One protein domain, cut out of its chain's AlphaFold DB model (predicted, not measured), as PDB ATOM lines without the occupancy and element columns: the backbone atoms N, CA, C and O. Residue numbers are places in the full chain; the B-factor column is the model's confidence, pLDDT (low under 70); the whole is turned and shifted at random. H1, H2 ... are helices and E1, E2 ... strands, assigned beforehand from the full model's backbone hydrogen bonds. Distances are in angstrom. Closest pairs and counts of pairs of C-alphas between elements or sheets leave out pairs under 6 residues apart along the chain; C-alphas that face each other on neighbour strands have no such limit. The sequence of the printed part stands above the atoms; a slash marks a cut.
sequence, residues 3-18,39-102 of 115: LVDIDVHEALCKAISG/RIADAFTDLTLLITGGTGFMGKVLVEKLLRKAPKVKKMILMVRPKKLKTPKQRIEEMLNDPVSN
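AT A GLANCE: This is residues 3 to 18 and 39 to 102 of the 115 residues of the protein "Fatty acyl-CoA reductase" of Eumeta variegata (UniProt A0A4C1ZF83). Look first for a small three-stranded sheet with two helices over one of its faces and no named helix over the other: H3 runs along the strands, and H4 crosses them near one end. H1 stands beside the end of H3, while little H2 lies beyond one end of the sheet and the link of residues 81 to 87 beyond the other. The printed part has 80 residues, with four named helices and three named strands, which follow along the chain as E1, H1, H2, E2, H3, E3, H4; the class is mixed, helices and strands. The mixed sheet runs E1, E3, E2; the whole is compact, with a radius of gyration of the C-alphas of 12.5 A, yet elongated, with spans of 40 by 26 by 21 A.

HOW THE PARTS SIT: Begin at the inner strand E3, residues 75 to 80. Its neighbour E2, residues 48 to 52, is parallel at 19 degrees; look for N 51 and O 77, 2.8 A apart. On the other side of E3, E1, residues 3 to 6, is antiparallel at 142 degrees, with N 78 and O 4 at 2.7 A. H3, residues 57 to 69, is on the sheet at a height of 10.4 A, over E3 and E2, and runs along the strands, at 9 degrees to E3 on the local plane. E2, H3 and E3 form a strand-helix-strand unit, two parallel neighbour strands with a helix between, and its crossover is right-handed. H4, residues 88 to 96, is on the same face at a height of 9.9 A, over E3 and only just over E1, with 3 C-alphas on it; it runs across the strands, at 68 degrees to E3 on the local plane. The sheet with H3 and H4 makes two layers, helices on one face of a sheet. H3 and H4 are close but not clearly touching, the closest C-alphas being those of Lys 60 and Met 95, 7.4 A apart. H1, residues 8 to 15, touches H3 at residues 67 to 68 alone, about perpendicular at 87 degrees; the closest C-alphas, of Leu 12 and Leu 67, are 6.3 A apart. H2, residues 39 to 43, is close to H3 but not clearly touching; the closest C-alphas, of Ala 41 and Lys 69, are 5.9 A apart. In H1, H2, H3 and H4 every O i to N i+4 pair is within hydrogen-bond range.

IN THESE COORDINATES: Find C-alpha 75 at (189.716, 164.180, 101.629); from there E3 runs 16.0 A to Val 80. E2 covers 13.2 A from Thr 48 to Thr 52, and E1 has four residues, beginning at C-alpha 3 at (181.961, 164.562, 111.296). H3, the longest helix, covers 18.6 A from Phe 57 to Lys 69. H4 covers 12.6 A and ends at C-alpha 96 at (196.392, 159.682, 117.182). H1 has eight residues and H2 five.

THE WHOLE: The two C-alphas farthest apart are those of Arg 39 and Leu 85, at 41.4 A. Residues 19 to 38 are not printed, and C-alphas 18 and 39 are 24.8 A apart across this cut. Of the links that are printed whole, E3 to H4 is short but not tight, and the others are tight. The mean pLDDT of the printed part is 74.8; look for values under 70 at residues 3 to 4, 6, 8 to 18, 82 to 84 and 96 to 102.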
ATOM      1  N   LEU A   3     181.031 164.789 112.395       69.75
ATOM      2  CA  LEU A   3     181.961 164.562 111.296       69.75
ATOM      3  C   LEU A   3     183.209 165.389 111.555       69.75
ATOM      4  O   LEU A   3     183.119 166.518 112.032       69.75
ATOM      5  N   VAL A   4     184.355 164.786 111.299       69.38
ATOM      6  CA  VAL A   4     185.645 165.421 111.468       69.38
ATOM      7  C   VAL A   4     186.411 165.308 110.166       69.38
ATOM      8  O   VAL A   4     186.601 164.203 109.669       69.38
ATOM      9  N   ASP A   5     186.856 166.438 109.637       74.81
ATOM     10  CA  ASP A   5     187.622 166.477 108.403       74.81
ATOM     11  C   ASP A   5     189.113 166.278 108.676       74.81
ATOM     12  O   ASP A   5     189.690 166.860 109.594       74.81
ATOM     13  N   ILE A   6     189.724 165.418 107.869       68.88
ATOM     14  CA  ILE A   6     191.152 165.146 107.844       68.88
ATOM     15  C   ILE A   6     191.692 165.675 106.514       68.88
ATOM     16  O   ILE A   6     191.372 165.139 105.446       68.88
ATOM     17  N   ASP A   7     192.517 166.721 106.594       70.88
ATOM     18  CA  ASP A   7     193.311 167.196 105.464       70.88
ATOM     19  C   ASP A   7     194.479 166.231 105.225       70.88
ATOM     20  O   ASP A   7     195.374 166.068 106.059       70.88
ATOM     21  N   VAL A   8     194.427 165.543 104.085       65.94
ATOM     22  CA  VAL A   8     195.388 164.502 103.710       65.94
ATOM     23  C   VAL A   8     196.754 165.101 103.387       65.94
ATOM     24  O   VAL A   8     197.769 164.507 103.741       65.94
ATOM     25  N   HIS A   9     196.800 166.284 102.771       64.38
ATOM     26  CA  HIS A   9     198.049 166.922 102.363       64.38
ATOM     27  C   HIS A   9     198.860 167.359 103.588       64.38
ATOM     28  O   HIS A   9     200.060 167.103 103.683       64.38
ATOM     29  N   GLU A  10     198.193 167.958 104.576       60.34
ATOM     30  CA  GLU A  10     198.835 168.349 105.831       60.34
ATOM     31  C   GLU A  10     199.261 167.134 106.672       60.34
ATOM     32  O   GLU A  10     200.355 167.118 107.246       60.34
ATOM     33  N   ALA A  11     198.411 166.104 106.733       62.41
ATOM     34  CA  ALA A  11     198.720 164.866 107.439       62.41
ATOM     35  C   ALA A  11     199.948 164.160 106.843       62.41
ATOM     36  O   ALA A  11     200.799 163.665 107.582       62.41
ATOM     37  N   LEU A  12     200.082 164.181 105.514       59.81
ATOM     38  CA  LEU A  12     201.206 163.598 104.792       59.81
ATOM     39  C   LEU A  12     202.528 164.326 105.086       59.81
ATOM     40  O   LEU A  12     203.518 163.671 105.407       59.81
ATOM     41  N   CYS A  13     202.549 165.665 105.068       55.66
ATOM     42  CA  CYS A  13     203.754 166.444 105.397       55.66
ATOM     43  C   CYS A  13     204.308 166.140 106.802       55.66
ATOM     44  O   CYS A  13     205.512 166.253 107.018       55.66
ATOM     45  N   LYS A  14     203.447 165.749 107.748       56.69
ATOM     46  CA  LYS A  14     203.824 165.383 109.124       56.69
ATOM     47  C   LYS A  14     204.199 163.904 109.274       56.69
ATOM     48  O   LYS A  14     204.977 163.567 110.160       56.69
ATOM     49  N   ALA A  15     203.674 163.029 108.415       57.78
ATOM     50  CA  ALA A  15     204.005 161.603 108.403       57.78
ATOM     51  C   ALA A  15     205.377 161.317 107.762       57.78
ATOM     52  O   ALA A  15     206.085 160.423 108.211       57.78
ATOM     53  N   ILE A  16     205.786 162.106 106.759       55.28
ATOM     54  CA  ILE A  16     207.060 161.923 106.033       55.28
ATOM     55  C   ILE A  16     208.300 162.182 106.922       55.28
ATOM     56  O   ILE A  16     209.398 161.748 106.593       55.28
ATOM     57  N   SER A  17     208.159 162.838 108.082       48.47
ATOM     58  CA  SER A  17     209.272 163.071 109.021       48.47
ATOM     59  C   SER A  17     209.615 161.887 109.950       48.47
ATOM     60  O   SER A  17     210.406 162.067 110.875       48.47
ATOM     61  N   GLY A  18     209.032 160.701 109.748       46.75
ATOM     62  CA  GLY A  18     209.294 159.490 110.538       46.75
ATOM     63  C   GLY A  18     209.933 158.380 109.701       46.75
ATOM     64  O   GLY A  18     209.478 158.107 108.597       46.75
ATOM     65  N   ARG A  39     196.821 148.729  93.056       77.44
ATOM     66  CA  ARG A  39     195.408 149.042  92.861       77.44
ATOM     67  C   ARG A  39     194.858 149.881  94.005       77.44
ATOM     68  O   ARG A  39     193.770 150.415  93.853       77.44
ATOM     69  N   ILE A  40     195.549 149.970  95.144       80.25
ATOM     70  CA  ILE A  40     195.073 150.710  96.311       80.25
ATOM     71  C   ILE A  40     195.281 152.204  96.076       80.25
ATOM     72  O   ILE A  40     194.311 152.958  96.131       80.25
ATOM     73  N   ALA A  41     196.502 152.637  95.757       80.31
ATOM     74  CA  ALA A  41     196.792 154.053  95.522       80.31
ATOM     75  C   ALA A  41     195.910 154.650  94.408       80.31
ATOM     76  O   ALA A  41     195.301 155.713  94.579       80.31
ATOM     77  N   ASP A  42     195.780 153.927  93.296       84.56
ATOM     78  CA  ASP A  42     194.999 154.379  92.146       84.56
ATOM     79  C   ASP A  42     193.488 154.333  92.410       84.56
ATOM     80  O   ASP A  42     192.778 155.272  92.052       84.56
ATOM     81  N   ALA A  43     192.976 153.306  93.103       86.00
ATOM     82  CA  ALA A  43     191.543 153.209  93.406       86.00
ATOM     83  C   ALA A  43     191.039 154.315  94.341       86.00
ATOM     84  O   ALA A  43     189.841 154.592  94.353       86.00
ATOM     85  N   PHE A  44     191.925 154.928  95.126       86.19
ATOM     86  CA  PHE A  44     191.577 155.976  96.085       86.19
ATOM     87  C   PHE A  44     191.960 157.393  95.629       86.19
ATOM     88  O   PHE A  44     191.718 158.356  96.360       86.19
ATOM     89  N   THR A  45     192.504 157.542  94.418       89.12
ATOM     90  CA  THR A  45     192.887 158.844  93.856       89.12
ATOM     91  C   THR A  45     191.671 159.760  93.685       89.12
ATOM     92  O   THR A  45     190.629 159.350  93.180       89.12
ATOM     93  N   ASP A  46     191.802 161.006  94.148       90.44
ATOM     94  CA  ASP A  46     190.794 162.074  94.109       90.44
ATOM     95  C   ASP A  46     189.452 161.762  94.804       90.44
ATOM     96  O   ASP A  46     188.494 162.543  94.730       90.44
ATOM     97  N   LEU A  47     189.380 160.660  95.558       90.50
ATOM     98  CA  LEU A  47     188.178 160.277  96.292       90.50
ATOM     99  C   LEU A  47     188.057 161.010  97.630       90.50
ATOM    100  O   LEU A  47     189.038 161.338  98.297       90.50
ATOM    101  N   THR A  48     186.809 161.237  98.046       89.31
ATOM    102  CA  THR A  48     186.472 161.664  99.411       89.31
ATOM    103  C   THR A  48     185.967 160.460 100.197       89.31
ATOM    104  O   THR A  48     184.946 159.875  99.837       89.31
ATOM    105  N   LEU A  49     186.673 160.081 101.260       89.38
ATOM    106  CA  LEU A  49     186.397 158.863 102.020       89.38
ATOM    107  C   LEU A  49     185.697 159.192 103.333       89.38
ATOM    108  O   LEU A  49     186.247 159.902 104.169       89.38
ATOM    109  N   LEU A  50     184.506 158.633 103.546       90.62
ATOM    110  CA  LEU A  50     183.852 158.637 104.852       90.62
ATOM    111  C   LEU A  50     184.237 157.367 105.613       90.62
ATOM    112  O   LEU A  50     183.865 156.262 105.224       90.62
ATOM    113  N   ILE A  51     184.942 157.526 106.729       87.81
ATOM    114  CA  ILE A  51     185.371 156.424 107.587       87.81
ATOM    115  C   ILE A  51     184.478 156.392 108.825       87.81
ATOM    116  O   ILE A  51     184.445 157.317 109.640       87.81
ATOM    117  N   THR A  52     183.750 155.292 108.994       88.75
ATOM    118  CA  THR A  52     182.985 155.018 110.215       88.75
ATOM    119  C   THR A  52     183.794 154.149 111.164       88.75
ATOM    120  O   THR A  52     184.550 153.290 110.724       88.75
ATOM    121  N   GLY A  53     183.645 154.351 112.476       83.88
ATOM    122  CA  GLY A  53     184.361 153.529 113.457       83.88
ATOM    123  C   GLY A  53     185.874 153.772 113.494       83.88
ATOM    124  O   GLY A  53     186.585 153.001 114.131       83.88
ATOM    125  N   GLY A  54     186.375 154.857 112.885       80.00
ATOM    126  CA  GLY A  54     187.817 155.123 112.812       80.00
ATOM    127  C   GLY A  54     188.501 155.352 114.164       80.00
ATOM    128  O   GLY A  54     189.707 155.193 114.268       80.00
ATOM    129  N   THR A  55     187.743 155.618 115.238       79.62
ATOM    130  CA  THR A  55     188.310 155.665 116.600       79.62
ATOM    131  C   THR A  55     188.604 154.285 117.202       79.62
ATOM    132  O   THR A  55     189.179 154.213 118.285       79.62
ATOM    133  N   GLY A  56     188.141 153.199 116.574       80.06
ATOM    134  CA  GLY A  56     188.467 151.824 116.961       80.06
ATOM    135  C   GLY A  56     189.807 151.372 116.377       80.06
ATOM    136  O   GLY A  56     190.297 151.975 115.432       80.06
ATOM    137  N   PHE A  57     190.379 150.289 116.909       81.25
ATOM    138  CA  PHE A  57     191.704 149.772 116.530       81.25
ATOM    139  C   PHE A  57     191.920 149.682 115.007       81.25
ATOM    140  O   PHE A  57     192.783 150.363 114.464       81.25
ATOM    141  N   MET A  58     191.073 148.920 114.306       82.25
ATOM    142  CA  MET A  58     191.195 148.722 112.853       82.25
ATOM    143  C   MET A  58     191.006 150.022 112.063       82.25
ATOM    144  O   MET A  58     191.612 150.232 111.019       82.25
ATOM    145  N   GLY A  59     190.166 150.910 112.588       84.88
ATOM    146  CA  GLY A  59     189.891 152.205 111.996       84.88
ATOM    147  C   GLY A  59     191.113 153.123 111.973       84.88
ATOM    148  O   GLY A  59     191.378 153.753 110.954       84.88
ATOM    149  N   LYS A  60     191.889 153.132 113.063       78.38
ATOM    150  CA  LYS A  60     193.154 153.874 113.154       78.38
ATOM    151  C   LYS A  60     194.181 153.347 112.152       78.38
ATOM    152  O   LYS A  60     194.724 154.120 111.369       78.38
ATOM    153  N   VAL A  61     194.360 152.024 112.117       81.88
ATOM    154  CA  VAL A  61     195.286 151.351 111.189       81.88
ATOM    155  C   VAL A  61     194.915 151.634 109.731       81.88
ATOM    156  O   VAL A  61     195.793 151.862 108.901       81.88
ATOM    157  N   LEU A  62     193.617 151.644 109.404       85.38
ATOM    158  CA  LEU A  62     193.139 151.957 108.057       85.38
ATOM    159  C   LEU A  62     193.477 153.395 107.652       85.38
ATOM    160  O   LEU A  62     194.023 153.596 106.570       85.38
ATOM    161  N   VAL A  63     193.171 154.374 108.511       82.12
ATOM    162  CA  VAL A  63     193.492 155.791 108.260       82.12
ATOM    163  C   VAL A  63     194.982 155.947 107.978       82.12
ATOM    164  O   VAL A  63     195.366 156.575 106.998       82.12
ATOM    165  N   GLU A  64     195.829 155.308 108.773       77.69
ATOM    166  CA  GLU A  64     197.272 155.383 108.597       77.69
ATOM    167  C   GLU A  64     197.786 154.704 107.323       77.69
ATOM    168  O   GLU A  64     198.662 155.232 106.635       77.69
ATOM    169  N   LYS A  65     197.255 153.524 106.985       80.44
ATOM    170  CA  LYS A  65     197.607 152.842 105.733       80.44
ATOM    171  C   LYS A  65     197.240 153.692 104.523       80.44
ATOM    172  O   LYS A  65     198.035 153.775 103.592       80.44
ATOM    173  N   LEU A  66     196.081 154.347 104.552       83.19
ATOM    174  CA  LEU A  66     195.654 155.247 103.483       83.19
ATOM    175  C   LEU A  66     196.538 156.494 103.408       83.19
ATOM    176  O   LEU A  66     196.960 156.855 102.317       83.19
ATOM    177  N   LEU A  67     196.897 157.093 104.549       78.06
ATOM    178  CA  LEU A  67     197.820 158.233 104.588       78.06
ATOM    179  C   LEU A  67     199.201 157.899 104.000       78.06
ATOM    180  O   LEU A  67     199.791 158.750 103.344       78.06
ATOM    181  N   ARG A  68     199.704 156.671 104.188       76.25
ATOM    182  CA  ARG A  68     201.017 156.252 103.657       76.25
ATOM    183  C   ARG A  68     200.986 155.760 102.212       76.25
ATOM    184  O   ARG A  68     201.898 156.066 101.454       76.25
ATOM    185  N   LYS A  69     199.984 154.961 101.832       79.19
ATOM    186  CA  LYS A  69     199.939 154.287 100.519       79.19
ATOM    187  C   LYS A  69     199.068 155.003  99.488       79.19
ATOM    188  O   LYS A  69     199.272 154.811  98.299       79.19
ATOM    189  N   ALA A  70     198.130 155.849  99.911       82.94
ATOM    190  CA  ALA A  70     197.213 156.563  99.022       82.94
ATOM    191  C   ALA A  70     197.243 158.087  99.277       82.94
ATOM    192  O   ALA A  70     196.223 158.681  99.633       82.94
ATOM    193  N   PRO A  71     198.390 158.763  99.061       78.88
ATOM    194  CA  PRO A  71     198.528 160.201  99.323       78.88
ATOM    195  C   PRO A  71     197.639 161.078  98.425       78.88
ATOM    196  O   PRO A  71     197.408 162.241  98.732       78.88
ATOM    197  N   LYS A  72     197.130 160.528  97.313       84.62
ATOM    198  CA  LYS A  72     196.252 161.220  96.357       84.62
ATOM    199  C   LYS A  72     194.770 161.195  96.750       84.62
ATOM    200  O   LYS A  72     193.924 161.591  95.953       84.62
ATOM    201  N   VAL A  73     194.425 160.714  97.945       87.12
ATOM    202  CA  VAL A  73     193.061 160.848  98.474       87.12
ATOM    203  C   VAL A  73     192.748 162.331  98.645       87.12
ATOM    204  O   VAL A  73     193.472 163.049  99.330       87.12
ATOM    205  N   LYS A  74     191.636 162.790  98.064       85.81
ATOM    206  CA  LYS A  74     191.243 164.203  98.111       85.81
ATOM    207  C   LYS A  74     190.915 164.662  99.527       85.81
ATOM    208  O   LYS A  74     191.271 165.768  99.918       85.81
ATOM    209  N   LYS A  75     190.162 163.846 100.271       84.06
ATOM    210  CA  LYS A  75     189.716 164.180 101.629       84.06
ATOM    211  C   LYS A  75     189.316 162.929 102.399       84.06
ATOM    212  O   LYS A  75     188.663 162.046 101.845       84.06
ATOM    213  N   MET A  76     189.636 162.875 103.689       86.38
ATOM    214  CA  MET A  76     189.098 161.865 104.600       86.38
ATOM    215  C   MET A  76     188.183 162.527 105.626       86.38
ATOM    216  O   MET A  76     188.504 163.574 106.174       86.38
ATOM    217  N   ILE A  77     187.029 161.920 105.883       86.75
ATOM    218  CA  ILE A  77     186.036 162.385 106.849       86.75
ATOM    219  C   ILE A  77     185.848 161.274 107.871       86.75
ATOM    220  O   ILE A  77     185.404 160.176 107.538       86.75
ATOM    221  N   LEU A  78     186.176 161.548 109.128       84.06
ATOM    222  CA  LEU A  78     186.022 160.602 110.215       84.06
ATOM    223  C   LEU A  78     184.727 160.847 110.993       84.06
ATOM    224  O   LEU A  78     184.473 161.930 111.517       84.06
ATOM    225  N   MET A  79     183.929 159.795 111.147       83.56
ATOM    226  CA  MET A  79     182.714 159.832 111.948       83.56
ATOM    227  C   MET A  79     183.013 159.494 113.409       83.56
ATOM    228  O   MET A  79     183.296 158.345 113.763       83.56
ATOM    229  N   VAL A  80     182.907 160.495 114.281       79.38
ATOM    230  CA  VAL A  80     183.236 160.366 115.702       79.38
ATOM    231  C   VAL A  80     181.973 160.433 116.562       79.38
ATOM    232  O   VAL A  80     181.132 161.333 116.447       79.38
ATOM    233  N   ARG A  81     181.828 159.464 117.477       76.06
ATOM    234  CA  ARG A  81     180.771 159.495 118.498       76.06
ATOM    235  C   ARG A  81     181.190 160.424 119.645       76.06
ATOM    236  O   ARG A  81     182.283 160.235 120.189       76.06
ATOM    237  N   PRO A  82     180.333 161.366 120.076       68.31
ATOM    238  CA  PRO A  82     180.623 162.187 121.246       68.31
ATOM    239  C   PRO A  82     180.772 161.312 122.501       68.31
ATOM    240  O   PRO A  82     180.051 160.328 122.684       68.31
ATOM    241  N   LYS A  83     181.715 161.677 123.372       69.19
ATOM    242  CA  LYS A  83     181.898 161.110 124.716       69.19
ATOM    243  C   LYS A  83     181.706 162.253 125.712       69.19
ATOM    244  O   LYS A  83     182.154 163.363 125.440       69.19
ATOM    245  N   LYS A  84     181.022 162.007 126.837       62.94
ATOM    246  CA  LYS A  84     180.834 163.036 127.875       62.94
ATOM    247  C   LYS A  84     182.204 163.609 128.270       62.94
ATOM    248  O   LYS A  84     183.138 162.836 128.467       62.94
ATOM    249  N   LEU A  85     182.288 164.939 128.366       70.50
ATOM    250  CA  LEU A  85     183.475 165.706 128.779       70.50
ATOM    251  C   LEU A  85     184.671 165.710 127.809       70.50
ATOM    252  O   LEU A  85     185.740 166.167 128.198       70.50
ATOM    253  N   LYS A  86     184.522 165.244 126.560       72.62
ATOM    254  CA  LYS A  86     185.581 165.364 125.543       72.62
ATOM    255  C   LYS A  86     185.053 166.006 124.273       72.62
ATOM    256  O   LYS A  86     184.021 165.587 123.745       72.62
ATOM    257  N   THR A  87     185.774 167.000 123.769       75.75
ATOM    258  CA  THR A  87     185.482 167.563 122.450       75.75
ATOM    259  C   THR A  87     185.811 166.532 121.361       75.75
ATOM    260  O   THR A  87     186.682 165.677 121.557       75.75
ATOM    261  N   PRO A  88     185.146 166.586 120.193       70.56
ATOM    262  CA  PRO A  88     185.526 165.773 119.038       70.56
ATOM    263  C   PRO A  88     187.016 165.907 118.694       70.56
ATOM    264  O   PRO A  88     187.650 164.910 118.359       70.56
ATOM    265  N   LYS A  89     187.586 167.108 118.890       70.44
ATOM    266  CA  LYS A  89     189.014 167.394 118.705       70.44
ATOM    267  C   LYS A  89     189.908 166.598 119.649       70.44
ATOM    268  O   LYS A  89     190.766 165.855 119.191       70.44
ATOM    269  N   GLN A  90     189.634 166.665 120.951       73.31
ATOM    270  CA  GLN A  90     190.376 165.900 121.959       73.31
ATOM    271  C   GLN A  90     190.307 164.394 121.698       73.31
ATOM    272  O   GLN A  90     191.264 163.673 121.941       73.31
ATOM    273  N   ARG A  91     189.182 163.901 121.171       75.06
ATOM    274  CA  ARG A  91     189.031 162.482 120.841       75.06
ATOM    275  C   ARG A  91     189.870 162.057 119.635       75.06
ATOM    276  O   ARG A  91     190.329 160.920 119.614       75.06
ATOM    277  N   ILE A  92     190.049 162.935 118.652       72.56
ATOM    278  CA  ILE A  92     190.946 162.708 117.513       72.56
ATOM    279  C   ILE A  92     192.400 162.754 117.992       72.56
ATOM    280  O   ILE A  92     193.149 161.829 117.712       72.56
ATOM    281  N   GLU A  93     192.788 163.758 118.779       72.75
ATOM    282  CA  GLU A  93     194.149 163.844 119.332       72.75
ATOM    283  C   GLU A  93     194.496 162.618 120.192       72.75
ATOM    284  O   GLU A  93     195.547 162.015 120.014       72.75
ATOM    285  N   GLU A  94     193.589 162.172 121.063       73.69
ATOM    286  CA  GLU A  94     193.756 160.922 121.820       73.69
ATOM    287  C   GLU A  94     193.834 159.687 120.923       73.69
ATOM    288  O   GLU A  94     194.557 158.747 121.230       73.69
ATOM    289  N   MET A  95     193.075 159.661 119.824       72.25
ATOM    290  CA  MET A  95     193.109 158.563 118.862       72.25
ATOM    291  C   MET A  95     194.492 158.449 118.213       72.25
ATOM    292  O   MET A  95     194.969 157.329 118.039       72.25
ATOM    293  N   LEU A  96     195.115 159.581 117.890       66.69
ATOM    294  CA  LEU A  96     196.392 159.682 117.182       66.69
ATOM    295  C   LEU A  96     197.605 159.529 118.100       66.69
ATOM    296  O   LEU A  96     198.614 158.998 117.666       66.69
ATOM    297  N   ASN A  97     197.482 159.938 119.364       65.06
ATOM    298  CA  ASN A  97     198.526 159.802 120.386       65.06
ATOM    299  C   ASN A  97     198.474 158.454 121.137       65.06
ATOM    300  O   ASN A  97     199.210 158.243 122.100       65.06
ATOM    301  N   ASP A  98     197.559 157.561 120.758       67.62
ATOM    302  CA  ASP A  98     197.421 156.234 121.356       67.62
ATOM    303  C   ASP A  98     198.632 155.353 120.995       67.62
ATOM    304  O   ASP A  98     199.075 155.391 119.852       67.62
ATOM    305  N   PRO A  99     199.156 154.516 121.908       58.56
ATOM    306  CA  PRO A  99     200.286 153.632 121.619       58.56
ATOM    307  C   PRO A  99     200.052 152.660 120.451       58.56
ATOM    308  O   PRO A  99     201.013 152.268 119.793       58.56
ATOM    309  N   VAL A 100     198.802 152.306 120.129       56.91
ATOM    310  CA  VAL A 100     198.477 151.562 118.895       56.91
ATOM    311  C   VAL A 100     198.871 152.351 117.643       56.91
ATOM    312  O   VAL A 100     199.320 151.761 116.671       56.91
ATOM    313  N   SER A 101     198.753 153.672 117.695       51.53
ATOM    314  CA  SER A 101     199.208 154.637 116.688       51.53
ATOM    315  C   SER A 101     200.696 155.008 116.851       51.53
ATOM    316  O   SER A 101     201.178 155.925 116.196       51.53
ATOM    317  N   ASN A 102     201.428 154.354 117.765       46.97
ATOM    318  CA  ASN A 102     202.891 154.448 117.881       46.97
ATOM    319  C   ASN A 102     203.581 153.180 117.366       46.97
ATOM    320  O   ASN A 102     204.665 153.283 116.808       46.97
TER     321      ASN A 102